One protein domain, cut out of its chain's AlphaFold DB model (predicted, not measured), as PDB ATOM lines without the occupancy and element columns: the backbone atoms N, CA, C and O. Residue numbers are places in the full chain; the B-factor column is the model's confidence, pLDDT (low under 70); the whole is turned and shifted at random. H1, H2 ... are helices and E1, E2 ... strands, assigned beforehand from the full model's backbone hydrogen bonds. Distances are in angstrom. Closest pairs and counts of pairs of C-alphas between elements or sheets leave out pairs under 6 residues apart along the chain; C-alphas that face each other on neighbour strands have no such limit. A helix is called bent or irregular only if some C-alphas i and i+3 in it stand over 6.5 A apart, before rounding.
ATOM      1  N   SER A 193     213.051 265.544 248.398       93.44
ATOM      2  CA  SER A 193     212.164 264.836 247.470       93.44
ATOM      3  C   SER A 193     212.898 263.843 246.565       93.44
ATOM      4  O   SER A 193     212.301 262.844 246.173       93.44
ATOM      5  N   ALA A 194     214.165 264.098 246.232       96.56
ATOM      6  CA  ALA A 194     214.986 263.259 245.361       96.56
ATOM      7  C   ALA A 194     215.730 262.140 246.108       96.56
ATOM      8  O   ALA A 194     216.368 261.311 245.471       96.56
ATOM      9  N   LYS A 195     215.664 262.091 247.443       97.56
ATOM     10  CA  LYS A 195     216.346 261.053 248.225       97.56
ATOM     11  C   LYS A 195     215.681 259.678 248.034       97.56
ATOM     12  O   LYS A 195     214.453 259.603 248.153       97.56
ATOM     13  N   PRO A 196     216.457 258.596 247.815       97.25
ATOM     14  CA  PRO A 196     215.930 257.238 247.727       97.25
ATOM     15  C   PRO A 196     215.152 256.814 248.971       97.25
ATOM     16  O   PRO A 196     215.343 257.348 250.070       97.25
ATOM     17  N   TRP A 197     214.293 255.819 248.790       97.56
ATOM     18  CA  TRP A 197     213.536 255.171 249.857       97.56
ATOM     19  C   TRP A 197     214.100 253.775 250.159       97.56
ATOM     20  O   TRP A 197     214.984 253.285 249.456       97.56
ATOM     21  N   VAL A 198     213.583 253.116 251.198       96.62
ATOM     22  CA  VAL A 198     213.872 251.699 251.493       96.62
ATOM     23  C   VAL A 198     212.597 250.914 251.793       96.62
ATOM     24  O   VAL A 198     211.647 251.463 252.357       96.62
ATOM     25  N   ASN A 199     212.607 249.617 251.499       95.00
ATOM     26  CA  ASN A 199     211.618 248.673 252.016       95.00
ATOM     27  C   ASN A 199     212.043 248.280 253.436       95.00
ATOM     28  O   ASN A 199     213.044 247.588 253.615       95.00
ATOM     29  N   MET A 200     211.338 248.759 254.459       95.06
ATOM     30  CA  MET A 200     211.651 248.502 255.865       95.06
ATOM     31  C   MET A 200     210.886 247.274 256.364       95.06
ATOM     32  O   MET A 200     209.693 247.343 256.663       95.06
ATOM     33  N   TRP A 201     211.595 246.149 256.463       92.44
ATOM     34  CA  TRP A 201     210.997 244.832 256.683       92.44
ATOM     35  C   TRP A 201     210.801 244.479 258.160       92.44
ATOM     36  O   TRP A 201     211.757 244.502 258.948       92.44
ATOM     37  N   TRP A 202     209.575 244.075 258.505       92.38
ATOM     38  CA  TRP A 202     209.123 243.624 259.823       92.38
ATOM     39  C   TRP A 202     208.655 242.152 259.764       92.38
ATOM     40  O   TRP A 202     207.722 241.795 259.050       92.38
ATOM     41  N   PHE A 203     209.347 241.254 260.476       85.25
ATOM     42  CA  PHE A 203     209.107 239.794 260.399       85.25
ATOM     43  C   PHE A 203     209.628 238.997 261.616       85.25
ATOM     44  O   PHE A 203     209.563 237.770 261.657       85.25
ATOM     45  N   ASP A 204     210.190 239.678 262.615       83.19
ATOM     46  CA  ASP A 204     210.739 239.086 263.840       83.19
ATOM     47  C   ASP A 204     210.454 240.038 265.012       83.19
ATOM     48  O   ASP A 204     209.855 241.097 264.828       83.19
ATOM     49  N   ARG A 205     210.874 239.699 266.233       86.12
ATOM     50  CA  ARG A 205     210.735 240.574 267.400       86.12
ATOM     51  C   ARG A 205     211.476 241.894 267.169       86.12
ATOM     52  O   ARG A 205     212.700 241.912 267.015       86.12
ATOM     53  N   ILE A 206     210.709 242.982 267.185       89.50
ATOM     54  CA  ILE A 206     211.140 244.373 267.026       89.50
ATOM     55  C   ILE A 206     210.592 245.167 268.216       89.50
ATOM     56  O   ILE A 206     209.479 244.925 268.684       89.50
ATOM     57  N   THR A 207     211.383 246.112 268.718       93.38
ATOM     58  CA  THR A 207     211.010 247.038 269.795       93.38
ATOM     59  C   THR A 207     210.996 248.485 269.286       93.38
ATOM     60  O   THR A 207     211.650 248.774 268.279       93.38
ATOM     61  N   PRO A 208     210.328 249.422 269.990       96.56
ATOM     62  CA  PRO A 208     210.390 250.851 269.672       96.56
ATOM     63  C   PRO A 208     211.827 251.374 269.507       96.56
ATOM     64  O   PRO A 208     212.124 252.041 268.525       96.56
ATOM     65  N   ALA A 209     212.752 250.964 270.381       96.06
ATOM     66  CA  ALA A 209     214.156 251.375 270.307       96.06
ATOM     67  C   ALA A 209     214.864 250.910 269.018       96.06
ATOM     68  O   ALA A 209     215.677 251.649 268.466       96.06
ATOM     69  N   ASN A 210     214.536 249.715 268.505       94.62
ATOM     70  CA  ASN A 210     215.086 249.243 267.230       94.62
ATOM     71  C   ASN A 210     214.558 250.084 266.056       94.62
ATOM     72  O   ASN A 210     215.313 250.387 265.139       94.62
ATOM     73  N   ILE A 211     213.283 250.489 266.105       96.75
ATOM     74  CA  ILE A 211     212.664 251.366 265.100       96.75
ATOM     75  C   ILE A 211     213.320 252.753 265.127       96.75
ATOM     76  O   ILE A 211     213.744 253.221 264.073       96.75
ATOM     77  N   THR A 212     213.469 253.376 266.305       97.56
ATOM     78  CA  THR A 212     214.192 254.652 266.475       97.56
ATOM     79  C   THR A 212     215.586 254.585 265.856       97.56
ATOM     80  O   THR A 212     215.872 255.341 264.930       97.56
ATOM     81  N   GLN A 213     216.425 253.639 266.299       95.69
ATOM     82  CA  GLN A 213     217.806 253.516 265.823       95.69
ATOM     83  C   GLN A 213     217.870 253.287 264.306       95.69
ATOM     84  O   GLN A 213     218.696 253.878 263.614       95.69
ATOM     85  N   HIS A 214     217.001 252.427 263.770       95.69
ATOM     86  CA  HIS A 214     216.993 252.096 262.349       95.69
ATOM     87  C   HIS A 214     216.570 253.295 261.482       95.69
ATOM     88  O   HIS A 214     217.225 253.572 260.479       95.69
ATOM     89  N   LEU A 215     215.541 254.049 261.887       97.56
ATOM     90  CA  LEU A 215     215.112 255.268 261.192       97.56
ATOM     91  C   LEU A 215     216.154 256.396 261.293       97.56
ATOM     92  O   LEU A 215     216.391 257.091 260.303       97.56
ATOM     93  N   GLU A 216     216.808 256.567 262.446       97.38
ATOM     94  CA  GLU A 216     217.879 257.556 262.628       97.38
ATOM     95  C   GLU A 216     219.100 257.252 261.754       97.38
ATOM     96  O   GLU A 216     219.579 258.142 261.052       97.38
ATOM     97  N   GLU A 217     219.548 255.995 261.708       96.38
ATOM     98  CA  GLU A 217     220.628 255.555 260.816       96.38
ATOM     99  C   GLU A 217     220.269 255.760 259.334       96.38
ATOM    100  O   GLU A 217     221.065 256.320 258.577       96.38
ATOM    101  N   LEU A 218     219.053 255.387 258.911       96.94
ATOM    102  CA  LEU A 218     218.571 255.617 257.542       96.94
ATOM    103  C   LEU A 218     218.585 257.114 257.182       96.94
ATOM    104  O   LEU A 218     219.115 257.495 256.132       96.94
ATOM    105  N   LYS A 219     218.067 257.986 258.060       97.31
ATOM    106  CA  LYS A 219     218.096 259.441 257.838       97.31
ATOM    107  C   LYS A 219     219.530 259.973 257.787       97.31
ATOM    108  O   LYS A 219     219.833 260.793 256.920       97.31
ATOM    109  N   ALA A 220     220.418 259.479 258.653       97.00
ATOM    110  CA  ALA A 220     221.819 259.890 258.720       97.00
ATOM    111  C   ALA A 220     222.628 259.524 257.462       97.00
ATOM    112  O   ALA A 220     223.560 260.250 257.118       97.00
ATOM    113  N   LYS A 221     222.273 258.448 256.739       96.75
ATOM    114  CA  LYS A 221     222.878 258.137 255.424       96.75
ATOM    115  C   LYS A 221     222.185 258.823 254.242       96.75
ATOM    116  O   LYS A 221     222.679 258.738 253.124       96.75
ATOM    117  N   GLY A 222     221.093 259.552 254.472       96.44
ATOM    118  CA  GLY A 222     220.427 260.356 253.445       96.44
ATOM    119  C   GLY A 222     219.237 259.688 252.756       96.44
ATOM    120  O   GLY A 222     218.888 260.102 251.655       96.44
ATOM    121  N   VAL A 223     218.588 258.707 253.391       98.19
ATOM    122  CA  VAL A 223     217.286 258.179 252.944       98.19
ATOM    123  C   VAL A 223     216.190 259.249 253.106       98.19
ATOM    124  O   VAL A 223     216.213 260.051 254.046       98.19
ATOM    125  N   GLY A 224     215.238 259.291 252.167       97.12
ATOM    126  CA  GLY A 224     214.102 260.225 252.160       97.12
ATOM    127  C   GLY A 224     212.861 259.691 252.880       97.12
ATOM    128  O   GLY A 224     212.177 260.431 253.592       97.12
ATOM    129  N   GLY A 225     212.598 258.389 252.753       97.06
ATOM    130  CA  GLY A 225     211.499 257.714 253.435       97.06
ATOM    131  C   GLY A 225     211.631 256.194 253.461       97.06
ATOM    132  O   GLY A 225     212.530 255.620 252.847       97.06
ATOM    133  N   ALA A 226     210.737 255.536 254.192       97.19
ATOM    134  CA  ALA A 226     210.726 254.084 254.345       97.19
ATOM    135  C   ALA A 226     209.313 253.511 254.187       97.19
ATOM    136  O   ALA A 226     208.329 254.094 254.634       97.19
ATOM    137  N   MET A 227     209.202 252.349 253.558       96.00
ATOM    138  CA  MET A 227     207.942 251.626 253.404       96.00
ATOM    139  C   MET A 227     207.887 250.506 254.436       96.00
ATOM    140  O   MET A 227     208.730 249.621 254.409       96.00
ATOM    141  N   VAL A 228     206.940 250.563 255.373       95.50
ATOM    142  CA  VAL A 228     206.730 249.504 256.368       95.50
ATOM    143  C   VAL A 228     206.106 248.303 255.655       95.50
ATOM    144  O   VAL A 228     204.977 248.408 255.172       95.50
ATOM    145  N   ILE A 229     206.833 247.186 255.590       92.81
ATOM    146  CA  ILE A 229     206.346 245.929 255.002       92.81
ATOM    147  C   ILE A 229     206.463 244.816 256.043       92.81
ATOM    148  O   ILE A 229     207.538 244.569 256.595       92.81
ATOM    149  N   ASP A 230     205.345 244.154 256.323       90.31
ATOM    150  CA  ASP A 230     205.203 243.144 257.375       90.31
ATOM    151  C   ASP A 230     204.798 241.782 256.797       90.31
ATOM    152  O   ASP A 230     203.874 241.729 255.991       90.31
ATOM    153  N   LEU A 231     205.439 240.683 257.212       86.00
ATOM    154  CA  LEU A 231     205.168 239.324 256.692       86.00
ATOM    155  C   LEU A 231     204.061 238.549 257.449       86.00
ATOM    156  O   LEU A 231     203.958 237.324 257.338       86.00
ATOM    157  N   GLY A 232     203.245 239.224 258.263       84.38
ATOM    158  CA  GLY A 232     202.078 238.669 258.968       84.38
ATOM    159  C   GLY A 232     202.400 237.769 260.163       84.38
ATOM    160  O   GLY A 232     201.495 237.295 260.855       84.38
ATOM    161  N   ASN A 233     203.682 237.509 260.425       79.94
ATOM    162  CA  ASN A 233     204.159 236.489 261.359       79.94
ATOM    163  C   ASN A 233     205.016 237.031 262.523       79.94
ATOM    164  O   ASN A 233     205.572 236.228 263.274       79.94
ATOM    165  N   MET A 234     205.083 238.359 262.711       88.81
ATOM    166  CA  MET A 234     205.818 239.023 263.800       88.81
ATOM    167  C   MET A 234     205.538 238.391 265.189       88.81
ATOM    168  O   MET A 234     204.426 238.513 265.721       88.81
ATOM    169  N   PRO A 235     206.531 237.746 265.841       87.38
ATOM    170  CA  PRO A 235     206.305 237.025 267.092       87.38
ATOM    171  C   PRO A 235     205.931 237.952 268.257       87.38
ATOM    172  O   PRO A 235     206.754 238.726 268.742       87.38
ATOM    173  N   GLY A 236     204.697 237.830 268.752       88.88
ATOM    174  CA  GLY A 236     204.171 238.642 269.858       88.88
ATOM    175  C   GLY A 236     203.605 240.009 269.450       88.88
ATOM    176  O   GLY A 236     203.119 240.733 270.314       88.88
ATOM    177  N   ALA A 237     203.623 240.344 268.158       92.75
ATOM    178  CA  ALA A 237     202.939 241.510 267.602       92.75
ATOM    179  C   ALA A 237     202.386 241.196 266.195       92.75
ATOM    180  O   ALA A 237     202.888 241.751 265.222       92.75
ATOM    181  N   PRO A 238     201.383 240.301 266.051       89.56
ATOM    182  CA  PRO A 238     200.787 239.995 264.748       89.56
ATOM    183  C   PRO A 238     200.256 241.256 264.053       89.56
ATOM    184  O   PRO A 238     199.815 242.186 264.736       89.56
ATOM    185  N   TYR A 239     200.253 241.273 262.720       89.94
ATOM    186  CA  TYR A 239     199.782 242.408 261.916       89.94
ATOM    187  C   TYR A 239     198.418 242.941 262.391       89.94
ATOM    188  O   TYR A 239     197.518 242.168 262.722       89.94
ATOM    189  N   MET A 240     198.282 244.269 262.462       89.56
ATOM    190  CA  MET A 240     197.113 245.006 262.987       89.56
ATOM    191  C   MET A 240     196.693 244.724 264.445       89.56
ATOM    192  O   MET A 240     195.751 245.353 264.925       89.56
ATOM    193  N   SER A 241     197.403 243.877 265.203       92.19
ATOM    194  CA  SER A 241     197.215 243.798 266.664       92.19
ATOM    195  C   SER A 241     197.566 245.126 267.346       92.19
ATOM    196  O   SER A 241     198.384 245.893 266.838       92.19
ATOM    197  N   ASP A 242     197.029 245.389 268.541       94.94
ATOM    198  CA  ASP A 242     197.311 246.635 269.277       94.94
ATOM    199  C   ASP A 242     198.811 246.879 269.501       94.94
ATOM    200  O   ASP A 242     199.265 248.025 269.441       94.94
ATOM    201  N   LYS A 243     199.593 245.806 269.691       95.44
ATOM    202  CA  LYS A 243     201.055 245.862 269.832       95.44
ATOM    203  C   LYS A 243     201.746 246.238 268.520       95.44
ATOM    204  O   LYS A 243     202.687 247.028 268.541       95.44
ATOM    205  N   TRP A 244     201.274 245.717 267.390       95.00
ATOM    206  CA  TRP A 244     201.773 246.085 266.064       95.00
ATOM    207  C   TRP A 244     201.414 247.538 265.720       95.00
ATOM    208  O   TRP A 244     202.276 248.321 265.322       95.00
ATOM    209  N   ARG A 245     200.172 247.953 266.000       96.00
ATOM    210  CA  ARG A 245     199.706 249.341 265.837       96.00
ATOM    211  C   ARG A 245     200.464 250.318 266.743       96.00
ATOM    212  O   ARG A 245     200.734 251.446 266.347       96.00
ATOM    213  N   GLU A 246     200.880 249.897 267.939       97.50
ATOM    214  CA  GLU A 246     201.772 250.677 268.808       97.50
ATOM    215  C   GLU A 246     203.157 250.897 268.176       97.50
ATOM    216  O   GLU A 246     203.657 252.024 268.203       97.50
ATOM    217  N   LEU A 247     203.748 249.860 267.569       97.38
ATOM    218  CA  LEU A 247     205.007 249.974 266.824       97.38
ATOM    219  C   LEU A 247     204.849 250.899 265.606       97.38
ATOM    220  O   LEU A 247     205.701 251.762 265.394       97.38
ATOM    221  N   PHE A 248     203.739 250.808 264.864       97.44
ATOM    222  CA  PHE A 248     203.441 251.713 263.747       97.44
ATOM    223  C   PHE A 248     203.286 253.175 264.204       97.44
ATOM    224  O   PHE A 248     203.976 254.060 263.697       97.44
ATOM    225  N   ARG A 249     202.482 253.443 265.247       98.19
ATOM    226  CA  ARG A 249     202.371 254.778 265.878       98.19
ATOM    227  C   ARG A 249     203.716 255.299 266.386       98.19
ATOM    228  O   ARG A 249     203.936 256.510 266.442       98.19
ATOM    229  N   HIS A 250     204.625 254.424 266.809       98.50
ATOM    230  CA  HIS A 250     205.980 254.824 267.170       98.50
ATOM    231  C   HIS A 250     206.809 255.203 265.934       98.50
ATOM    232  O   HIS A 250     207.323 256.318 265.897       98.50
ATOM    233  N   ALA A 251     206.838 254.363 264.894       98.44
ATOM    234  CA  ALA A 251     207.522 254.652 263.632       98.44
ATOM    235  C   ALA A 251     207.073 255.988 263.009       98.44
ATOM    236  O   ALA A 251     207.915 256.803 262.642       98.44
ATOM    237  N   VAL A 252     205.763 256.262 262.959       98.56
ATOM    238  CA  VAL A 252     205.216 257.519 262.408       98.56
ATOM    239  C   VAL A 252     205.638 258.747 263.228       98.56
ATOM    240  O   VAL A 252     205.975 259.780 262.646       98.56
ATOM    241  N   ARG A 253     205.688 258.655 264.564       98.44
ATOM    242  CA  ARG A 253     206.183 259.755 265.416       98.44
ATOM    243  C   ARG A 253     207.679 260.004 265.227       98.44
ATOM    244  O   ARG A 253     208.085 261.160 265.140       98.44
ATOM    245  N   GLU A 254     208.476 258.946 265.123       98.62
ATOM    246  CA  GLU A 254     209.931 259.046 264.968       98.62
ATOM    247  C   GLU A 254     210.329 259.543 263.577       98.62
ATOM    248  O   GLU A 254     211.137 260.463 263.464       98.62
ATOM    249  N   ALA A 255     209.683 259.042 262.520       98.50
ATOM    250  CA  ALA A 255     209.837 259.581 261.172       98.50
ATOM    251  C   ALA A 255     209.468 261.073 261.116       98.50
ATOM    252  O   ALA A 255     210.197 261.859 260.512       98.50
ATOM    253  N   ASN A 256     208.403 261.497 261.811       98.50
ATOM    254  CA  ASN A 256     208.057 262.915 261.932       98.50
ATOM    255  C   ASN A 256     209.135 263.717 262.685       98.50
ATOM    256  O   ASN A 256     209.485 264.809 262.246       98.50
ATOM    257  N   ARG A 257     209.687 263.181 263.786       98.50
ATOM    258  CA  ARG A 257     210.748 263.825 264.584       98.50
ATOM    259  C   ARG A 257     212.008 264.117 263.763       98.50
ATOM    260  O   ARG A 257     212.614 265.164 263.966       98.50
ATOM    261  N   ILE A 258     212.394 263.216 262.858       97.88
ATOM    262  CA  ILE A 258     213.642 263.319 262.073       97.88
ATOM    263  C   ILE A 258     213.429 263.723 260.602       97.88
ATOM    264  O   ILE A 258     214.381 263.777 259.822       97.88
ATOM    265  N   GLY A 259     212.187 264.004 260.200       96.50
ATOM    266  CA  GLY A 259     211.848 264.417 258.839       96.50
ATOM    267  C   GLY A 259     212.032 263.325 257.776       96.50
ATOM    268  O   GLY A 259     212.471 263.635 256.668       96.50
ATOM    269  N   LEU A 260     211.734 262.063 258.094       97.06
ATOM    270  CA  LEU A 260     211.496 261.011 257.093       97.06
ATOM    271  C   LEU A 260     210.022 260.993 256.662       97.06
ATOM    272  O   LEU A 260     209.132 261.423 257.400       97.06
ATOM    273  N   LYS A 261     209.761 260.439 255.477       97.50
ATOM    274  CA  LYS A 261     208.425 259.997 255.053       97.50
ATOM    275  C   LYS A 261     208.229 258.502 255.312       97.50
ATOM    276  O   LYS A 261     209.204 257.756 255.376       97.50
ATOM    277  N   LEU A 262     206.979 258.064 255.422       97.81
ATOM    278  CA  LEU A 262     206.597 256.660 255.540       97.81
ATOM    279  C   LEU A 262     205.478 256.271 254.571       97.81
ATOM    280  O   LEU A 262     204.587 257.070 254.269       97.81
ATOM    281  N   GLY A 263     205.495 255.002 254.168       96.88
ATOM    282  CA  GLY A 263     204.337 254.285 253.633       96.88
ATOM    283  C   GLY A 263     204.096 252.963 254.369       96.88
ATOM    284  O   GLY A 263     204.922 252.568 255.193       96.88
ATOM    285  N   VAL A 264     202.981 252.283 254.087       95.19
ATOM    286  CA  VAL A 264     202.641 250.961 254.658       95.19
ATOM    287  C   VAL A 264     201.892 250.091 253.649       95.19
ATOM    288  O   VAL A 264     201.103 250.612 252.853       95.19
ATOM    289  N   ASN A 265     202.148 248.782 253.688       91.75
ATOM    290  CA  ASN A 265     201.495 247.789 252.834       91.75
ATOM    291  C   ASN A 265     199.991 247.610 253.147       91.75
ATOM    292  O   ASN A 265     199.570 247.711 254.301       91.75
ATOM    293  N   THR A 266     199.178 247.351 252.113       89.06
ATOM    294  CA  THR A 266     197.714 247.134 252.205       89.06
ATOM    295  C   THR A 266     197.320 245.920 253.052       89.06
ATOM    296  O   THR A 266     196.267 245.915 253.696       89.06
ATOM    297  N   VAL A 677     202.267 257.331 242.089       97.31
ATOM    298  CA  VAL A 677     203.635 256.954 241.740       97.31
ATOM    299  C   VAL A 677     203.609 255.539 241.145       97.31
ATOM    300  O   VAL A 677     203.458 254.581 241.904       97.31
ATOM    301  N   PRO A 678     203.733 255.393 239.812       96.06
ATOM    302  CA  PRO A 678     203.970 254.109 239.151       96.06
ATOM    303  C   PRO A 678     205.233 253.423 239.688       96.06
ATOM    304  O   PRO A 678     206.215 254.119 239.955       96.06
ATOM    305  N   VAL A 679     205.231 252.093 239.831       94.38
ATOM    306  CA  VAL A 679     206.357 251.307 240.386       94.38
ATOM    307  C   VAL A 679     206.740 250.150 239.461       94.38
ATOM    308  O   VAL A 679     205.867 249.477 238.920       94.38
ATOM    309  N   ALA A 680     208.038 249.906 239.303       91.75
ATOM    310  CA  ALA A 680     208.612 248.685 238.739       91.75
ATOM    311  C   ALA A 680     209.449 247.922 239.786       91.75
ATOM    312  O   ALA A 680     209.577 248.368 240.923       91.75
ATOM    313  N   GLU A 681     210.073 246.822 239.382       86.31
ATOM    314  CA  GLU A 681     211.012 246.031 240.186       86.31
ATOM    315  C   GLU A 681     212.273 245.797 239.337       86.31
ATOM    316  O   GLU A 681     212.167 245.720 238.112       86.31
ATOM    317  N   PHE A 682     213.452 245.659 239.952       83.81
ATOM    318  CA  PHE A 682     214.626 245.070 239.291       83.81
ATOM    319  C   PHE A 682     215.592 244.433 240.297       83.81
ATOM    320  O   PHE A 682     215.759 244.909 241.427       83.81
ATOM    321  N   TRP A 683     216.269 243.372 239.861       80.75
ATOM    322  CA  TRP A 683     217.078 242.505 240.712       80.75
ATOM    323  C   TRP A 683     218.587 242.627 240.429       80.75
ATOM    324  O   TRP A 683     219.019 243.010 239.341       80.75
ATOM    325  N   GLU A 684     219.416 242.271 241.416       76.50
ATOM    326  CA  GLU A 684     220.865 242.052 241.259       76.50
ATOM    327  C   GLU A 684     221.152 240.552 241.371       76.50
ATOM    328  O   GLU A 684     220.977 239.965 242.440       76.50
ATOM    329  N   LEU A 685     221.514 239.929 240.241       61.28
ATOM    330  CA  LEU A 685     221.642 238.478 240.094       61.28
ATOM    331  C   LEU A 685     222.709 238.095 239.049       61.28
ATOM    332  O   LEU A 685     222.614 238.483 237.885       61.28
ATOM    333  N   GLU A 686     223.692 237.274 239.431       49.31
ATOM    334  CA  GLU A 686     224.801 236.857 238.545       49.31
ATOM    335  C   GLU A 686     224.439 235.692 237.597       49.31
ATOM    336  O   GLU A 686     224.860 235.664 236.442       49.31
ATOM    337  N   LEU A 687     223.632 234.728 238.065       41.97
ATOM    338  CA  LEU A 687     223.221 233.540 237.290       41.97
ATOM    339  C   LEU A 687     221.722 233.493 236.957       41.97
ATOM    340  O   LEU A 687     221.283 232.631 236.194       41.97
ATOM    341  N   TRP A 688     220.924 234.392 237.529       40.34
ATOM    342  CA  TRP A 688     219.471 234.403 237.372       40.34
ATOM    343  C   TRP A 688     219.094 235.508 236.385       40.34
ATOM    344  O   TRP A 688     219.021 236.688 236.718       40.34
ATOM    345  N   LYS A 689     218.887 235.110 235.132       45.72
ATOM    346  CA  LYS A 689     218.393 235.987 234.065       45.72
ATOM    347  C   LYS A 689     216.945 236.326 234.401       45.72
ATOM    348  O   LYS A 689     216.132 235.402 234.376       45.72
ATOM    349  N   GLU A 690     216.663 237.589 234.746       42.47
ATOM    350  CA  GLU A 690     215.368 238.053 235.279       42.47
ATOM    351  C   GLU A 690     214.181 237.373 234.585       42.47
ATOM    352  O   GLU A 690     213.853 237.684 233.440       42.47
ATOM    353  N   ASN A 691     213.602 236.382 235.275       44.72
ATOM    354  CA  ASN A 691     212.505 235.528 234.821       44.72
ATOM    355  C   ASN A 691     212.468 235.231 233.300       44.72
ATOM    356  O   ASN A 691     211.453 235.465 232.645       44.72
ATOM    357  N   VAL A 709     224.635 243.088 229.471       52.56
ATOM    358  CA  VAL A 709     223.802 244.089 228.755       52.56
ATOM    359  C   VAL A 709     222.295 243.808 228.834       52.56
ATOM    360  O   VAL A 709     221.517 244.284 228.005       52.56
ATOM    361  N   ALA A 710     221.878 243.000 229.808       59.78
ATOM    362  CA  ALA A 710     220.471 242.784 230.125       59.78
ATOM    363  C   ALA A 710     219.749 244.108 230.463       59.78
ATOM    364  O   ALA A 710     220.353 245.059 230.959       59.78
ATOM    365  N   GLN A 711     218.451 244.141 230.174       68.12
ATOM    366  CA  GLN A 711     217.524 245.244 230.442       68.12
ATOM    367  C   GLN A 711     216.472 244.714 231.421       68.12
ATOM    368  O   GLN A 711     216.100 243.539 231.315       68.12
ATOM    369  N   ASN A 712     216.022 245.542 232.358       72.25
ATOM    370  CA  ASN A 712     215.219 245.078 233.484       72.25
ATOM    371  C   ASN A 712     213.761 244.796 233.076       72.25
ATOM    372  O   ASN A 712     213.209 245.390 232.137       72.25
ATOM    373  N   VAL A 713     213.099 243.897 233.801       66.19
ATOM    374  CA  VAL A 713     211.666 243.619 233.637       66.19
ATOM    375  C   VAL A 713     210.824 244.778 234.199       66.19
ATOM    376  O   VAL A 713     211.197 245.432 235.161       66.19
ATOM    377  N   ASN A 714     209.666 245.063 233.586       79.75
ATOM    378  CA  ASN A 714     208.651 246.042 234.039       79.75
ATOM    379  C   ASN A 714     209.074 247.536 234.100       79.75
ATOM    380  O   ASN A 714     208.213 248.406 233.972       79.75
ATOM    381  N   THR A 715     210.358 247.889 234.191       88.38
ATOM    382  CA  THR A 715     210.831 249.289 234.291       88.38
ATOM    383  C   THR A 715     210.313 250.181 233.165       88.38
ATOM    384  O   THR A 715     209.760 251.254 233.418       88.38
ATOM    385  N   LYS A 716     210.381 249.713 231.910       90.56
ATOM    386  CA  LYS A 716     209.867 250.451 230.742       90.56
ATOM    387  C   LYS A 716     208.333 250.572 230.725       90.56
ATOM    388  O   LYS A 716     207.810 251.482 230.077       90.56
ATOM    389  N   GLN A 717     207.610 249.717 231.460       91.75
ATOM    390  CA  GLN A 717     206.162 249.833 231.670       91.75
ATOM    391  C   GLN A 717     205.834 250.970 232.639       91.75
ATOM    392  O   GLN A 717     205.039 251.841 232.288       91.75
ATOM    393  N   ALA A 718     206.477 251.007 233.812       94.50
ATOM    394  CA  ALA A 718     206.312 252.095 234.776       94.50
ATOM    395  C   ALA A 718     206.766 253.444 234.188       94.50
ATOM    396  O   ALA A 718     206.059 254.442 234.332       94.50
ATOM    397  N   ALA A 719     207.877 253.460 233.436       97.00
ATOM    398  CA  ALA A 719     208.343 254.626 232.683       97.00
ATOM    399  C   ALA A 719     207.291 255.127 231.678       97.00
ATOM    400  O   ALA A 719     206.864 256.280 231.753       97.00
ATOM    401  N   SER A 720     206.803 254.241 230.799       97.25
ATOM    402  CA  SER A 720     205.761 254.586 229.820       97.25
ATOM    403  C   SER A 720     204.482 255.079 230.505       97.25
ATOM    404  O   SER A 720     203.893 256.068 230.073       97.25
ATOM    405  N   ALA A 721     204.054 254.439 231.599       96.62
ATOM    406  CA  ALA A 721     202.890 254.873 232.366       96.62
ATOM    407  C   ALA A 721     203.096 256.267 232.977       96.62
ATOM    408  O   ALA A 721     202.226 257.127 232.838       96.62
ATOM    409  N   GLY A 722     204.249 256.535 233.596       97.50
ATOM    410  CA  GLY A 722     204.546 257.841 234.179       97.50
ATOM    411  C   GLY A 722     204.559 258.958 233.136       97.50
ATOM    412  O   GLY A 722     203.859 259.960 233.296       97.50
ATOM    413  N   HIS A 723     205.249 258.750 232.013       98.25
ATOM    414  CA  HIS A 723     205.274 259.703 230.903       98.25
ATOM    415  C   HIS A 723     203.881 259.952 230.299       98.25
ATOM    416  O   HIS A 723     203.519 261.097 230.026       98.25
ATOM    417  N   LEU A 724     203.073 258.904 230.107       98.00
ATOM    418  CA  LEU A 724     201.790 259.009 229.406       98.00
ATOM    419  C   LEU A 724     200.608 259.432 230.294       98.00
ATOM    420  O   LEU A 724     199.640 259.999 229.784       98.00
ATOM    421  N   TYR A 725     200.677 259.204 231.606       97.69
ATOM    422  CA  TYR A 725     199.665 259.644 232.575       97.69
ATOM    423  C   TYR A 725     200.076 260.895 233.373       97.69
ATOM    424  O   TYR A 725     199.353 261.293 234.286       97.69
ATOM    425  N   GLY A 726     201.200 261.535 233.025       96.56
ATOM    426  CA  GLY A 726     201.649 262.794 233.631       96.56
ATOM    427  C   GLY A 726     202.183 262.651 235.061       96.56
ATOM    428  O   GLY A 726     202.072 263.588 235.851       96.56
ATOM    429  N   LYS A 727     202.737 261.487 235.423       96.69
ATOM    430  CA  LYS A 727     203.310 261.214 236.752       96.69
ATOM    431  C   LYS A 727     204.817 261.533 236.717       96.69
ATOM    432  O   LYS A 727     205.551 260.853 236.001       96.69
ATOM    433  N   PRO A 728     205.311 262.551 237.449       94.81
ATOM    434  CA  PRO A 728     206.716 262.970 237.362       94.81
ATOM    435  C   PRO A 728     207.678 262.061 238.141       94.81
ATOM    436  O   PRO A 728     208.873 262.042 237.853       94.81
ATOM    437  N   VAL A 729     207.164 261.324 239.131       97.69
ATOM    438  CA  VAL A 729     207.915 260.385 239.971       97.69
ATOM    439  C   VAL A 729     207.594 258.972 239.495       97.69
ATOM    440  O   VAL A 729     206.433 258.567 239.518       97.69
ATOM    441  N   ILE A 730     208.619 258.245 239.060       97.81
ATOM    442  CA  ILE A 730     208.532 256.905 238.477       97.81
ATOM    443  C   ILE A 730     209.463 256.006 239.278       97.81
ATOM    444  O   ILE A 730     210.684 256.174 239.266       97.81
ATOM    445  N   ALA A 731     208.871 255.096 240.038       96.88
ATOM    446  CA  ALA A 731     209.564 254.330 241.048       96.88
ATOM    447  C   ALA A 731     210.057 252.978 240.556       96.88
ATOM    448  O   ALA A 731     209.506 252.394 239.627       96.88
ATOM    449  N   SER A 732     211.036 252.450 241.281       94.38
ATOM    450  CA  SER A 732     211.293 251.018 241.301       94.38
ATOM    451  C   SER A 732     211.535 250.561 242.734       94.38
ATOM    452  O   SER A 732     212.156 251.289 243.518       94.38
ATOM    453  N   GLU A 733     211.061 249.372 243.081       92.50
ATOM    454  CA  GLU A 733     211.818 248.493 243.965       92.50
ATOM    455  C   GLU A 733     213.140 248.131 243.266       92.50
ATOM    456  O   GLU A 733     213.187 247.963 242.045       92.50
ATOM    457  N   ALA A 734     214.235 248.124 244.021       92.25
ATOM    458  CA  ALA A 734     215.583 248.125 243.482       92.25
ATOM    459  C   ALA A 734     216.526 247.220 244.279       92.25
ATOM    460  O   ALA A 734     216.585 247.302 245.510       92.25
ATOM    461  N   PHE A 735     217.351 246.474 243.542       89.81
ATOM    462  CA  PHE A 735     218.420 245.609 244.053       89.81
ATOM    463  C   PHE A 735     217.926 244.390 244.848       89.81
ATOM    464  O   PHE A 735     218.625 243.904 245.740       89.81
ATOM    465  N   THR A 736     216.748 243.865 244.512       84.50
ATOM    466  CA  THR A 736     216.239 242.609 245.075       84.50
ATOM    467  C   THR A 736     217.169 241.453 244.662       84.50
ATOM    468  O   THR A 736     217.605 241.385 243.515       84.50
ATOM    469  N   THR A 737     217.579 240.573 245.582       77.81
ATOM    470  CA  THR A 737     218.553 239.491 245.302       77.81
ATOM    471  C   THR A 737     218.079 238.142 245.819       77.81
ATOM    472  O   THR A 737     217.456 238.034 246.877       77.81
ATOM    473  N   GLY A 738     218.375 237.086 245.062       64.75
ATOM    474  CA  GLY A 738     217.755 235.774 245.217       64.75
ATOM    475  C   GLY A 738     218.702 234.603 244.984       64.75
ATOM    476  O   GLY A 738     219.816 234.734 244.482       64.75
ATOM    477  N   GLY A 739     218.235 233.412 245.356       55.19
ATOM    478  CA  GLY A 739     219.043 232.198 245.292       55.19
ATOM    479  C   GLY A 739     220.134 232.130 246.369       55.19
ATOM    480  O   GLY A 739     220.330 233.028 247.182       55.19
ATOM    481  N   ARG A 740     220.856 231.004 246.406       49.44
ATOM    482  CA  ARG A 740     221.729 230.618 247.535       49.44
ATOM    483  C   ARG A 740     223.104 231.312 247.565       49.44
ATOM    484  O   ARG A 740     223.984 230.867 248.305       49.44
ATOM    485  N   LEU A 741     223.316 232.317 246.714       51.03
ATOM    486  CA  LEU A 741     224.649 232.760 246.281       51.03
ATOM    487  C   LEU A 741     225.029 234.179 246.727       51.03
ATOM    488  O   LEU A 741     226.216 234.469 246.809       51.03
ATOM    489  N   GLN A 742     224.057 235.048 247.027       65.88
ATOM    490  CA  GLN A 742     224.270 236.507 247.022       65.88
ATOM    491  C   GLN A 742     223.798 237.238 248.294       65.88
ATOM    492  O   GLN A 742     223.367 238.391 248.248       65.88
ATOM    493  N   HIS A 743     223.849 236.595 249.461       80.62
ATOM    494  CA  HIS A 743     223.511 237.268 250.719       80.62
ATOM    495  C   HIS A 743     224.725 238.013 251.296       80.62
ATOM    496  O   HIS A 743     225.737 237.396 251.621       80.62
ATOM    497  N   TRP A 744     224.580 239.329 251.493       87.12
ATOM    498  CA  TRP A 744     225.597 240.241 252.053       87.12
ATOM    499  C   TRP A 744     226.848 240.458 251.175       87.12
ATOM    500  O   TRP A 744     227.866 240.952 251.665       87.12
ATOM    501  N   SER A 745     226.782 240.107 249.888       85.88
ATOM    502  CA  SER A 745     227.879 240.205 248.908       85.88
ATOM    503  C   SER A 745     227.866 241.492 248.068       85.88
ATOM    504  O   SER A 745     228.727 241.669 247.213       85.88
ATOM    505  N   GLN A 746     226.901 242.387 248.278       87.69
ATOM    506  CA  GLN A 746     226.725 243.604 247.483       87.69
ATOM    507  C   GLN A 746     227.659 244.731 247.952       87.69
ATOM    508  O   GLN A 746     227.635 245.119 249.123       87.69
ATOM    509  N   SER A 747     228.428 245.309 247.023       90.56
ATOM    510  CA  SER A 747     229.162 246.566 247.219       90.56
ATOM    511  C   SER A 747     228.517 247.721 246.438       90.56
ATOM    512  O   SER A 747     227.903 247.475 245.396       90.56
ATOM    513  N   PRO A 748     228.678 248.987 246.871       92.31
ATOM    514  CA  PRO A 748     228.117 250.150 246.175       92.31
ATOM    515  C   PRO A 748     228.501 250.231 244.692       92.31
ATOM    516  O   PRO A 748     227.649 250.492 243.845       92.31
ATOM    517  N   GLY A 749     229.769 249.954 244.368       90.56
ATOM    518  CA  GLY A 749     230.259 249.927 242.990       90.56
ATOM    519  C   GLY A 749     229.666 248.798 242.138       90.56
ATOM    520  O   GLY A 749     229.464 248.995 240.945       90.56
ATOM    521  N   GLY A 750     229.334 247.642 242.729       87.75
ATOM    522  CA  GLY A 750     228.678 246.539 242.015       87.75
ATOM    523  C   GLY A 750     227.231 246.853 241.617       87.75
ATOM    524  O   GLY A 750     226.790 246.497 240.526       87.75
ATOM    525  N   LEU A 751     226.511 247.595 242.463       90.31
ATOM    526  CA  LEU A 751     225.111 247.977 242.228       90.31
ATOM    527  C   LEU A 751     224.934 249.024 241.115       90.31
ATOM    528  O   LEU A 751     223.834 249.149 240.570       90.31
ATOM    529  N   LEU A 752     225.999 249.752 240.749       91.69
ATOM    530  CA  LEU A 752     225.964 250.796 239.715       91.69
ATOM    531  C   LEU A 752     225.376 250.302 238.394       91.69
ATOM    532  O   LEU A 752     224.567 251.007 237.801       91.69
ATOM    533  N   ARG A 753     225.733 249.090 237.956       87.38
ATOM    534  CA  ARG A 753     225.225 248.502 236.709       87.38
ATOM    535  C   ARG A 753     223.692 248.521 236.665       87.38
ATOM    536  O   ARG A 753     223.108 249.098 235.754       87.38
ATOM    537  N   HIS A 754     223.061 247.921 237.672       87.94
ATOM    538  CA  HIS A 754     221.612 247.722 237.728       87.94
ATOM    539  C   HIS A 754     220.874 249.060 237.893       87.94
ATOM    540  O   HIS A 754     219.912 249.329 237.172       87.94
ATOM    541  N   ALA A 755     221.401 249.949 238.746       94.06
ATOM    542  CA  ALA A 755     220.895 251.314 238.900       94.06
ATOM    543  C   ALA A 755     220.917 252.085 237.569       94.06
ATOM    544  O   ALA A 755     219.925 252.696 237.179       94.06
ATOM    545  N   ASN A 756     222.039 252.025 236.849       95.50
ATOM    546  CA  ASN A 756     222.257 252.808 235.638       95.50
ATOM    547  C   ASN A 756     221.427 252.302 234.457       95.50
ATOM    548  O   ASN A 756     220.954 253.110 233.659       95.50
ATOM    549  N   THR A 757     221.174 250.995 234.381       91.44
ATOM    550  CA  THR A 757     220.203 250.421 233.444       91.44
ATOM    551  C   THR A 757     218.781 250.898 233.755       91.44
ATOM    552  O   THR A 757     218.130 251.447 232.868       91.44
ATOM    553  N   ALA A 758     218.330 250.830 235.015       93.88
ATOM    554  CA  ALA A 758     216.999 251.312 235.410       93.88
ATOM    555  C   ALA A 758     216.808 252.823 235.154       93.88
ATOM    556  O   ALA A 758     215.757 253.257 234.670       93.88
ATOM    557  N   PHE A 759     217.842 253.632 235.405       98.12
ATOM    558  CA  PHE A 759     217.861 255.057 235.065       98.12
ATOM    559  C   PHE A 759     217.726 255.292 233.552       98.12
ATOM    560  O   PHE A 759     216.884 256.087 233.134       98.12
ATOM    561  N   CYS A 760     218.479 254.565 232.718       96.81
ATOM    562  CA  CYS A 760     218.339 254.624 231.259       96.81
ATOM    563  C   CYS A 760     216.972 254.122 230.752       96.81
ATOM    564  O   CYS A 760     216.566 254.458 229.639       96.81
ATOM    565  N   GLU A 761     216.241 253.331 231.535       94.31
ATOM    566  CA  GLU A 761     214.908 252.829 231.181       94.31
ATOM    567  C   GLU A 761     213.776 253.823 231.464       94.31
ATOM    568  O   GLU A 761     212.734 253.761 230.803       94.31
ATOM    569  N   GLY A 762     214.011 254.782 232.367       97.06
ATOM    570  CA  GLY A 762     213.078 255.852 232.732       97.06
ATOM    571  C   GLY A 762     212.686 255.894 234.209       97.06
ATOM    572  O   GLY A 762     211.852 256.718 234.582       97.06
ATOM    573  N   ILE A 763     213.275 255.043 235.053       97.94
ATOM    574  CA  ILE A 763     213.097 255.110 236.507       97.94
ATOM    575  C   ILE A 763     213.796 256.359 237.059       97.94
ATOM    576  O   ILE A 763     214.869 256.741 236.593       97.94
ATOM    577  N   ASN A 764     213.189 257.006 238.057       98.06
ATOM    578  CA  ASN A 764     213.749 258.193 238.706       98.06
ATOM    579  C   ASN A 764     213.431 258.304 240.213       98.06
ATOM    580  O   ASN A 764     213.527 259.400 240.768       98.06
ATOM    581  N   ALA A 765     212.999 257.219 240.869       97.56
ATOM    582  CA  ALA A 765     212.651 257.196 242.294       97.56
ATOM    583  C   ALA A 765     212.882 255.820 242.949       97.56
ATOM    584  O   ALA A 765     211.935 255.051 243.159       97.56
ATOM    585  N   LEU A 766     214.135 255.496 243.268       96.56
ATOM    586  CA  LEU A 766     214.496 254.160 243.764       96.56
ATOM    587  C   LEU A 766     214.067 253.894 245.216       96.56
ATOM    588  O   LEU A 766     214.155 254.759 246.091       96.56
ATOM    589  N   SER A 767     213.655 252.651 245.468       95.62
ATOM    590  CA  SER A 767     213.353 252.094 246.790       95.62
ATOM    591  C   SER A 767     214.206 250.847 246.986       95.62
ATOM    592  O   SER A 767     214.008 249.860 246.289       95.62
ATOM    593  N   ILE A 768     215.186 250.891 247.887       95.69
ATOM    594  CA  ILE A 768     216.111 249.768 248.072       95.69
ATOM    595  C   ILE A 768     215.386 248.628 248.796       95.69
ATOM    596  O   ILE A 768     215.007 248.773 249.966       95.69
ATOM    597  N   HIS A 769     215.250 247.490 248.118       90.75
ATOM    598  CA  HIS A 769     214.922 246.220 248.748       90.75
ATOM    599  C   HIS A 769     216.219 245.591 249.280       90.75
ATOM    600  O   HIS A 769     217.131 245.305 248.513       90.75
ATOM    601  N   GLY A 770     216.386 245.348 250.578       86.81
ATOM    602  CA  GLY A 770     215.490 245.616 251.694       86.81
ATOM    603  C   GLY A 770     216.243 245.888 253.000       86.81
ATOM    604  O   GLY A 770     217.308 245.342 253.287       86.81
ATOM    605  N   SER A 771     215.652 246.746 253.825       92.62
ATOM    606  CA  SER A 771     216.193 247.223 255.094       92.62
ATOM    607  C   SER A 771     215.495 246.528 256.264       92.62
ATOM    608  O   SER A 771     214.485 246.988 256.795       92.62
ATOM    609  N   ALA A 772     216.011 245.368 256.669       91.62
ATOM    610  CA  ALA A 772     215.475 244.618 257.806       91.62
ATOM    611  C   ALA A 772     215.697 245.364 259.134       91.62
ATOM    612  O   ALA A 772     216.844 245.599 259.536       91.62
ATOM    613  N   THR A 773     214.606 245.689 259.842       91.56
ATOM    614  CA  THR A 773     214.680 246.365 261.149       91.56
ATOM    615  C   THR A 773     215.366 245.452 262.169       91.56
ATOM    616  O   THR A 773     214.853 244.397 262.546       91.56
ATOM    617  N   SER A 774     216.555 245.868 262.603       83.38
ATOM    618  CA  SER A 774     217.464 245.107 263.465       83.38
ATOM    619  C   SER A 774     217.839 245.912 264.705       83.38
ATOM    620  O   SER A 774     217.702 247.135 264.724       83.38
ATOM    621  N   GLY A 775     218.329 245.223 265.733       81.19
ATOM    622  CA  GLY A 775     218.860 245.842 266.943       81.19
ATOM    623  C   GLY A 775     220.108 245.137 267.471       81.19
ATOM    624  O   GLY A 775     220.467 244.070 266.960       81.19
ATOM    625  N   PRO A 776     220.764 245.686 268.510       84.19
ATOM    626  CA  PRO A 776     222.009 245.139 269.053       84.19
ATOM    627  C   PRO A 776     221.904 243.674 269.502       84.19
ATOM    628  O   PRO A 776     222.877 242.926 269.414       84.19
ATOM    629  N   GLU A 777     220.719 243.222 269.926       87.50
ATOM    630  CA  GLU A 777     220.472 241.828 270.314       87.50
ATOM    631  C   GLU A 777     220.630 240.842 269.142       87.50
ATOM    632  O   GLU A 777     221.003 239.681 269.343       87.50
ATOM    633  N   SER A 778     220.402 241.317 267.913       86.56
ATOM    634  CA  SER A 778     220.530 240.540 266.678       86.56
ATOM    635  C   SER A 778     221.988 240.241 266.311       86.56
ATOM    636  O   SER A 778     222.249 239.245 265.637       86.56
ATOM    637  N   GLY A 779     222.941 241.062 266.770       89.75
ATOM    638  CA  GLY A 779     224.342 241.023 266.337       89.75
ATOM    639  C   GLY A 779     224.535 241.386 264.858       89.75
ATOM    640  O   GLY A 779     223.627 241.906 264.212       89.75
ATOM    641  N   PHE A 780     225.725 241.090 264.326       91.62
ATOM    642  CA  PHE A 780     226.111 241.382 262.940       91.62
ATOM    643  C   PHE A 780     226.279 240.089 262.119       91.62
ATOM    644  O   PHE A 780     226.804 239.111 262.651       91.62
ATOM    645  N   PRO A 781     225.894 240.053 260.833       90.50
ATOM    646  CA  PRO A 781     225.192 241.119 260.121       90.50
ATOM    647  C   PRO A 781     223.713 241.256 260.550       90.50
ATOM    648  O   PRO A 781     223.070 242.259 260.257       90.50
ATOM    649  N   GLY A 782     223.186 240.310 261.333       88.69
ATOM    650  CA  GLY A 782     221.910 240.436 262.034       88.69
ATOM    651  C   GLY A 782     220.725 239.819 261.291       88.69
ATOM    652  O   GLY A 782     220.841 238.763 260.657       88.69
ATOM    653  N   LYS A 783     219.556 240.456 261.435       84.00
ATOM    654  CA  LYS A 783     218.294 240.028 260.816       84.00
ATOM    655  C   LYS A 783     218.254 240.454 259.343       84.00
ATOM    656  O   LYS A 783     218.748 241.515 258.971       84.00
ATOM    657  N   SER A 784     217.617 239.623 258.528       83.69
ATOM    658  CA  SER A 784     217.395 239.809 257.092       83.69
ATOM    659  C   SER A 784     216.155 239.023 256.660       83.69
ATOM    660  O   SER A 784     215.888 237.960 257.230       83.69
ATOM    661  N   VAL A 785     215.419 239.526 255.665       81.81
ATOM    662  CA  VAL A 785     214.380 238.743 254.971       81.81
ATOM    663  C   VAL A 785     215.023 237.757 253.985       81.81
ATOM    664  O   VAL A 785     216.247 237.677 253.886       81.81
ATOM    665  N   PHE A 786     214.210 236.933 253.319       77.50
ATOM    666  CA  PHE A 786     214.703 235.842 252.470       77.50
ATOM    667  C   PHE A 786     215.391 236.339 251.185       77.50
ATOM    668  O   PHE A 786     216.410 235.770 250.795       77.50
ATOM    669  N   GLY A 787     214.882 237.411 250.569       78.94
ATOM    670  CA  GLY A 787     215.584 238.150 249.517       78.94
ATOM    671  C   GLY A 787     216.582 239.152 250.104       78.94
ATOM    672  O   GLY A 787     216.332 239.722 251.165       78.94
ATOM    673  N   GLY A 788     217.715 239.367 249.434       78.25
ATOM    674  CA  GLY A 788     218.517 240.584 249.618       78.25
ATOM    675  C   GLY A 788     218.024 241.694 248.682       78.25
ATOM    676  O   GLY A 788     216.945 241.568 248.122       78.25
ATOM    677  N   MET A 789     218.749 242.786 248.463       85.69
ATOM    678  CA  MET A 789     219.956 243.217 249.165       85.69
ATOM    679  C   MET A 789     219.686 243.395 250.667       85.69
ATOM    680  O   MET A 789     218.596 243.774 251.068       85.69
ATOM    681  N   HIS A 790     220.675 243.164 251.529       89.50
ATOM    682  CA  HIS A 790     220.502 243.341 252.980       89.50
ATOM    683  C   HIS A 790     220.982 244.726 253.441       89.50
ATOM    684  O   HIS A 790     221.982 244.847 254.143       89.50
ATOM    685  N   PHE A 791     220.312 245.791 252.989       93.19
ATOM    686  CA  PHE A 791     220.758 247.179 253.170       93.19
ATOM    687  C   PHE A 791     220.336 247.756 254.531       93.19
ATOM    688  O   PHE A 791     219.273 248.354 254.660       93.19
ATOM    689  N   ASN A 792     221.163 247.583 255.565       91.19
ATOM    690  CA  ASN A 792     220.923 248.139 256.903       91.19
ATOM    691  C   ASN A 792     222.230 248.577 257.599       91.19
ATOM    692  O   ASN A 792     223.325 248.373 257.074       91.19
ATOM    693  N   HIS A 793     222.128 249.135 258.812       91.62
ATOM    694  CA  HIS A 793     223.276 249.675 259.557       91.62
ATOM    695  C   HIS A 793     224.355 248.660 259.975       91.62
ATOM    696  O   HIS A 793     225.410 249.061 260.460       91.62
ATOM    697  N   ASN A 794     224.123 247.362 259.765       91.75
ATOM    698  CA  ASN A 794     225.101 246.315 260.039       91.75
ATOM    699  C   ASN A 794     225.976 245.959 258.826       91.75
ATOM    700  O   ASN A 794     226.869 245.124 258.974       91.75
ATOM    701  N   ILE A 795     225.762 246.525 257.629       92.88
ATOM    702  CA  ILE A 795     226.660 246.266 256.490       92.88
ATOM    703  C   ILE A 795     228.043 246.881 256.742       92.88
ATOM    704  O   ILE A 795     228.162 248.014 257.204       92.88
ATOM    705  N   THR A 796     229.100 246.135 256.421       94.81
ATOM    706  CA  THR A 796     230.514 246.491 256.673       94.81
ATOM    707  C   THR A 796     230.895 247.900 256.209       94.81
ATOM    708  O   THR A 796     231.673 248.580 256.873       94.81
ATOM    709  N   TRP A 797     230.329 248.358 255.091       94.88
ATOM    710  CA  TRP A 797     230.604 249.657 254.477       94.88
ATOM    711  C   TRP A 797     229.598 250.770 254.847       94.88
ATOM    712  O   TRP A 797     229.666 251.860 254.277       94.88
ATOM    713  N   TRP A 798     228.688 250.558 255.810       95.19
ATOM    714  CA  TRP A 798     227.634 251.523 256.190       95.19
ATOM    715  C   TRP A 798     228.166 252.920 256.548       95.19
ATOM    716  O   TRP A 798     227.599 253.941 256.156       95.19
ATOM    717  N   ASN A 799     229.290 252.972 257.265       91.69
ATOM    718  CA  ASN A 799     229.931 254.217 257.697       91.69
ATOM    719  C   ASN A 799     230.953 254.779 256.690       91.69
ATOM    720  O   ASN A 799     231.590 255.788 256.982       91.69
ATOM    721  N   GLN A 800     231.079 254.158 255.512       87.06
ATOM    722  CA  GLN A 800     231.913 254.634 254.407       87.06
ATOM    723  C   GLN A 800     231.071 254.895 253.149       87.06
ATOM    724  O   GLN A 800     230.811 256.045 252.809       87.06
ATOM    725  N   GLY A 801     230.627 253.843 252.457       90.44
ATOM    726  CA  GLY A 801     230.014 253.952 251.131       90.44
ATOM    727  C   GLY A 801     228.535 254.348 251.111       90.44
ATOM    728  O   GLY A 801     228.086 254.921 250.122       90.44
ATOM    729  N   ALA A 802     227.759 254.071 252.167       96.38
ATOM    730  CA  ALA A 802     226.292 254.161 252.082       96.38
ATOM    731  C   ALA A 802     225.762 255.581 251.837       96.38
ATOM    732  O   ALA A 802     224.854 255.758 251.027       96.38
ATOM    733  N   ALA A 803     226.352 256.594 252.478       96.38
ATOM    734  CA  ALA A 803     225.951 257.988 252.280       96.38
ATOM    735  C   ALA A 803     226.346 258.534 250.895       96.38
ATOM    736  O   ALA A 803     225.649 259.387 250.347       96.38
ATOM    737  N   GLU A 804     227.436 258.030 250.312       95.62
ATOM    738  CA  GLU A 804     227.892 258.429 248.978       95.62
ATOM    739  C   GLU A 804     227.057 257.756 247.883       95.62
ATOM    740  O   GLU A 804     226.616 258.420 246.946       95.62
ATOM    741  N   PHE A 805     226.747 256.466 248.052       97.12
ATOM    742  CA  PHE A 805     225.851 255.712 247.175       97.12
ATOM    743  C   PHE A 805     224.435 256.299 247.167       97.12
ATOM    744  O   PHE A 805     223.896 256.597 246.103       97.12
ATOM    745  N   LEU A 806     223.845 256.566 248.337       97.94
ATOM    746  CA  LEU A 806     222.529 257.210 248.414       97.94
ATOM    747  C   LEU A 806     222.534 258.614 247.788       97.94
ATOM    748  O   LEU A 806     221.534 259.009 247.190       97.94
ATOM    749  N   ARG A 807     223.654 259.352 247.850       97.75
ATOM    750  CA  ARG A 807     223.789 260.652 247.173       97.75
ATOM    751  C   ARG A 807     223.938 260.519 245.656       97.75
ATOM    752  O   ARG A 807     223.374 261.344 244.948       97.75
ATOM    753  N   TYR A 808     224.621 259.487 245.155       98.38
ATOM    754  CA  TYR A 808     224.645 259.148 243.726       98.38
ATOM    755  C   TYR A 808     223.229 258.917 243.201       98.38
ATOM    756  O   TYR A 808     222.800 259.593 242.266       98.38
ATOM    757  N   LEU A 809     222.479 258.024 243.855       98.50
ATOM    758  CA  LEU A 809     221.103 257.725 243.468       98.50
ATOM    759  C   LEU A 809     220.224 258.985 243.561       98.50
ATOM    760  O   LEU A 809     219.504 259.276 242.615       98.50
ATOM    761  N   ALA A 810     220.360 259.797 244.619       98.62
ATOM    762  CA  ALA A 810     219.606 261.046 244.769       98.62
ATOM    763  C   ALA A 810     219.911 262.100 243.685       98.62
ATOM    764  O   ALA A 810     219.030 262.870 243.301       98.62
ATOM    765  N   ARG A 811     221.148 262.151 243.171       98.69
ATOM    766  CA  ARG A 811     221.526 263.023 242.045       98.69
ATOM    767  C   ARG A 811     220.908 262.558 240.734       98.69
ATOM    768  O   ARG A 811     220.404 263.391 239.978       98.69
ATOM    769  N   CYS A 812     220.921 261.250 240.485       98.75
ATOM    770  CA  CYS A 812     220.262 260.659 239.326       98.75
ATOM    771  C   CYS A 812     218.745 260.880 239.389       98.75
ATOM    772  O   CYS A 812     218.189 261.483 238.475       98.75
ATOM    773  N   ASP A 813     218.102 260.516 240.499       98.12
ATOM    774  CA  ASP A 813     216.676 260.742 240.770       98.12
ATOM    775  C   ASP A 813     216.276 262.221 240.613       98.12
ATOM    776  O   ASP A 813     215.226 262.520 240.042       98.12
ATOM    777  N   HIS A 814     217.106 263.168 241.072       97.88
ATOM    778  CA  HIS A 814     216.842 264.599 240.901       97.88
ATOM    779  C   HIS A 814     216.841 265.018 239.423       97.88
ATOM    780  O   HIS A 814     215.876 265.637 238.971       97.88
ATOM    781  N   LEU A 815     217.894 264.691 238.661       98.12
ATOM    782  CA  LEU A 815     218.003 265.094 237.252       98.12
ATOM    783  C   LEU A 815     217.005 264.358 236.349       98.12
ATOM    784  O   LEU A 815     216.438 264.956 235.434       98.12
ATOM    785  N   LEU A 816     216.722 263.087 236.634       98.50
ATOM    786  CA  LEU A 816     215.810 262.251 235.849       98.50
ATOM    787  C   LEU A 816     214.320 262.552 236.102       98.50
ATOM    788  O   LEU A 816     213.452 261.949 235.465       98.50
ATOM    789  N   ARG A 817     214.012 263.527 236.966       96.50
ATOM    790  CA  ARG A 817     212.678 264.139 237.123       96.50
ATOM    791  C   ARG A 817     212.531 265.485 236.410       96.50
ATOM    792  O   ARG A 817     211.411 265.979 236.304       96.50
TER     793      ARG A 817
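What this domain is: This is residues 193 to 266, 677 to 691 and 709 to 817 of the 1252 residues of the protein "F5/8 type C domain-containing protein" of Verrucomicrobia bacterium (UniProt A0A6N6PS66). Six parallel strands make a strongly twisted, curled wall, a half-open barrel in which E3 and E4 stand apart across the gap, and five helices wrap round its outside. Unnamed residues 738 to 742 and 784 to 788 lie beyond the end where the strands finish. The printed part has 198 residues, with elements in the order E1 H1 E2 H2 E3 E4 H3 E5 H4 E6 H5; the sheet's order is E3 E2 E1 E6 E5 E4. It is of mixed class, helices and strands, and compact: the radius of gyration of the C-alphas is 16.4 A and the spans are 44 by 38 by 31 A.

Where its parts are: Find C-alpha 197 at (213.536, 255.171, 249.857), where E1, residues 197 to 202, begins. Its sheet also holds E2, 225 to 230, E3, 261 to 265, E4, 677 to 683, E5, 731 to 736, and the longest strand, E6, 765 to 772, 20.2 A long, which bends by 51 degrees at residue 769. The helices are H1, 208 to 221, 20.3 A; H2, 242 to 258, 24.4 A; H3, 715 to 725; H4, 748 to 761, 20.2 A; and H5, 802 to 815, 20.2 A, ending at C-alpha 815, (218.003, 265.094, 237.252). H4 is only just irregular: C-alphas 750 and 753 are 6.6 A apart.

How they stand to each other: Look first between E1 and E6, where N 199 and O 768 are 3.0 A apart, within hydrogen-bond range. So are N 200 and O 227 of E1 and E2, at 2.7 A, N 228 and O 263 of E2 and E3, at 2.9 A, N 767 and O 732 of E6 and E5, at 2.8 A, and N 733 and O 680 of E5 and E4, at 2.8 A. The helices are on one face, giving two layers, a sheet and its helices. E1, H1, E2; E2, H2, E3; and E5, H4, E6 are strand-helix-strand units, two parallel neighbour strands joined through a helix, each with a right-handed crossover. H2 runs along E3 and E2 at a height over the sheet of 10.2 A; H4 is over E5, slantwise at 36 degrees on the local plane. H1 and H2 touch, closest at the C-alphas of Pro 208 and Leu 247, 6.2 A, with a shallow tilt of 32 degrees. H4 and H5 touch at the C-alphas of Pro 748 and Phe 805, their closest, 6.1 A, with a shallow tilt of 14 degrees. H3 is on the sheet too, its closest C-alpha to E4 being Thr 715, 5.0 A from that of Ala 680. In H1, H2, H3 and H5 every O i to N i+4 pair is within hydrogen-bond range; in H4, 7 of 10 are.

The domain as a whole: The C-alphas farthest apart are those of Asp 242 and Val 709, 48.5 A. Two cuts leave out residues 267 to 676, a gap of 15.5 A between C-alphas 266 and 677, and 692 to 708, a gap of 15.4 A between C-alphas 691 and 709. The links E2 to H2, E5 to H4 and E6 to H5 are long, the last with 29 residues. The model's mean pLDDT over the printed part is 89.6; look for values under 70 at residues 685 to 691, 709 to 711, 713 and 738 to 742.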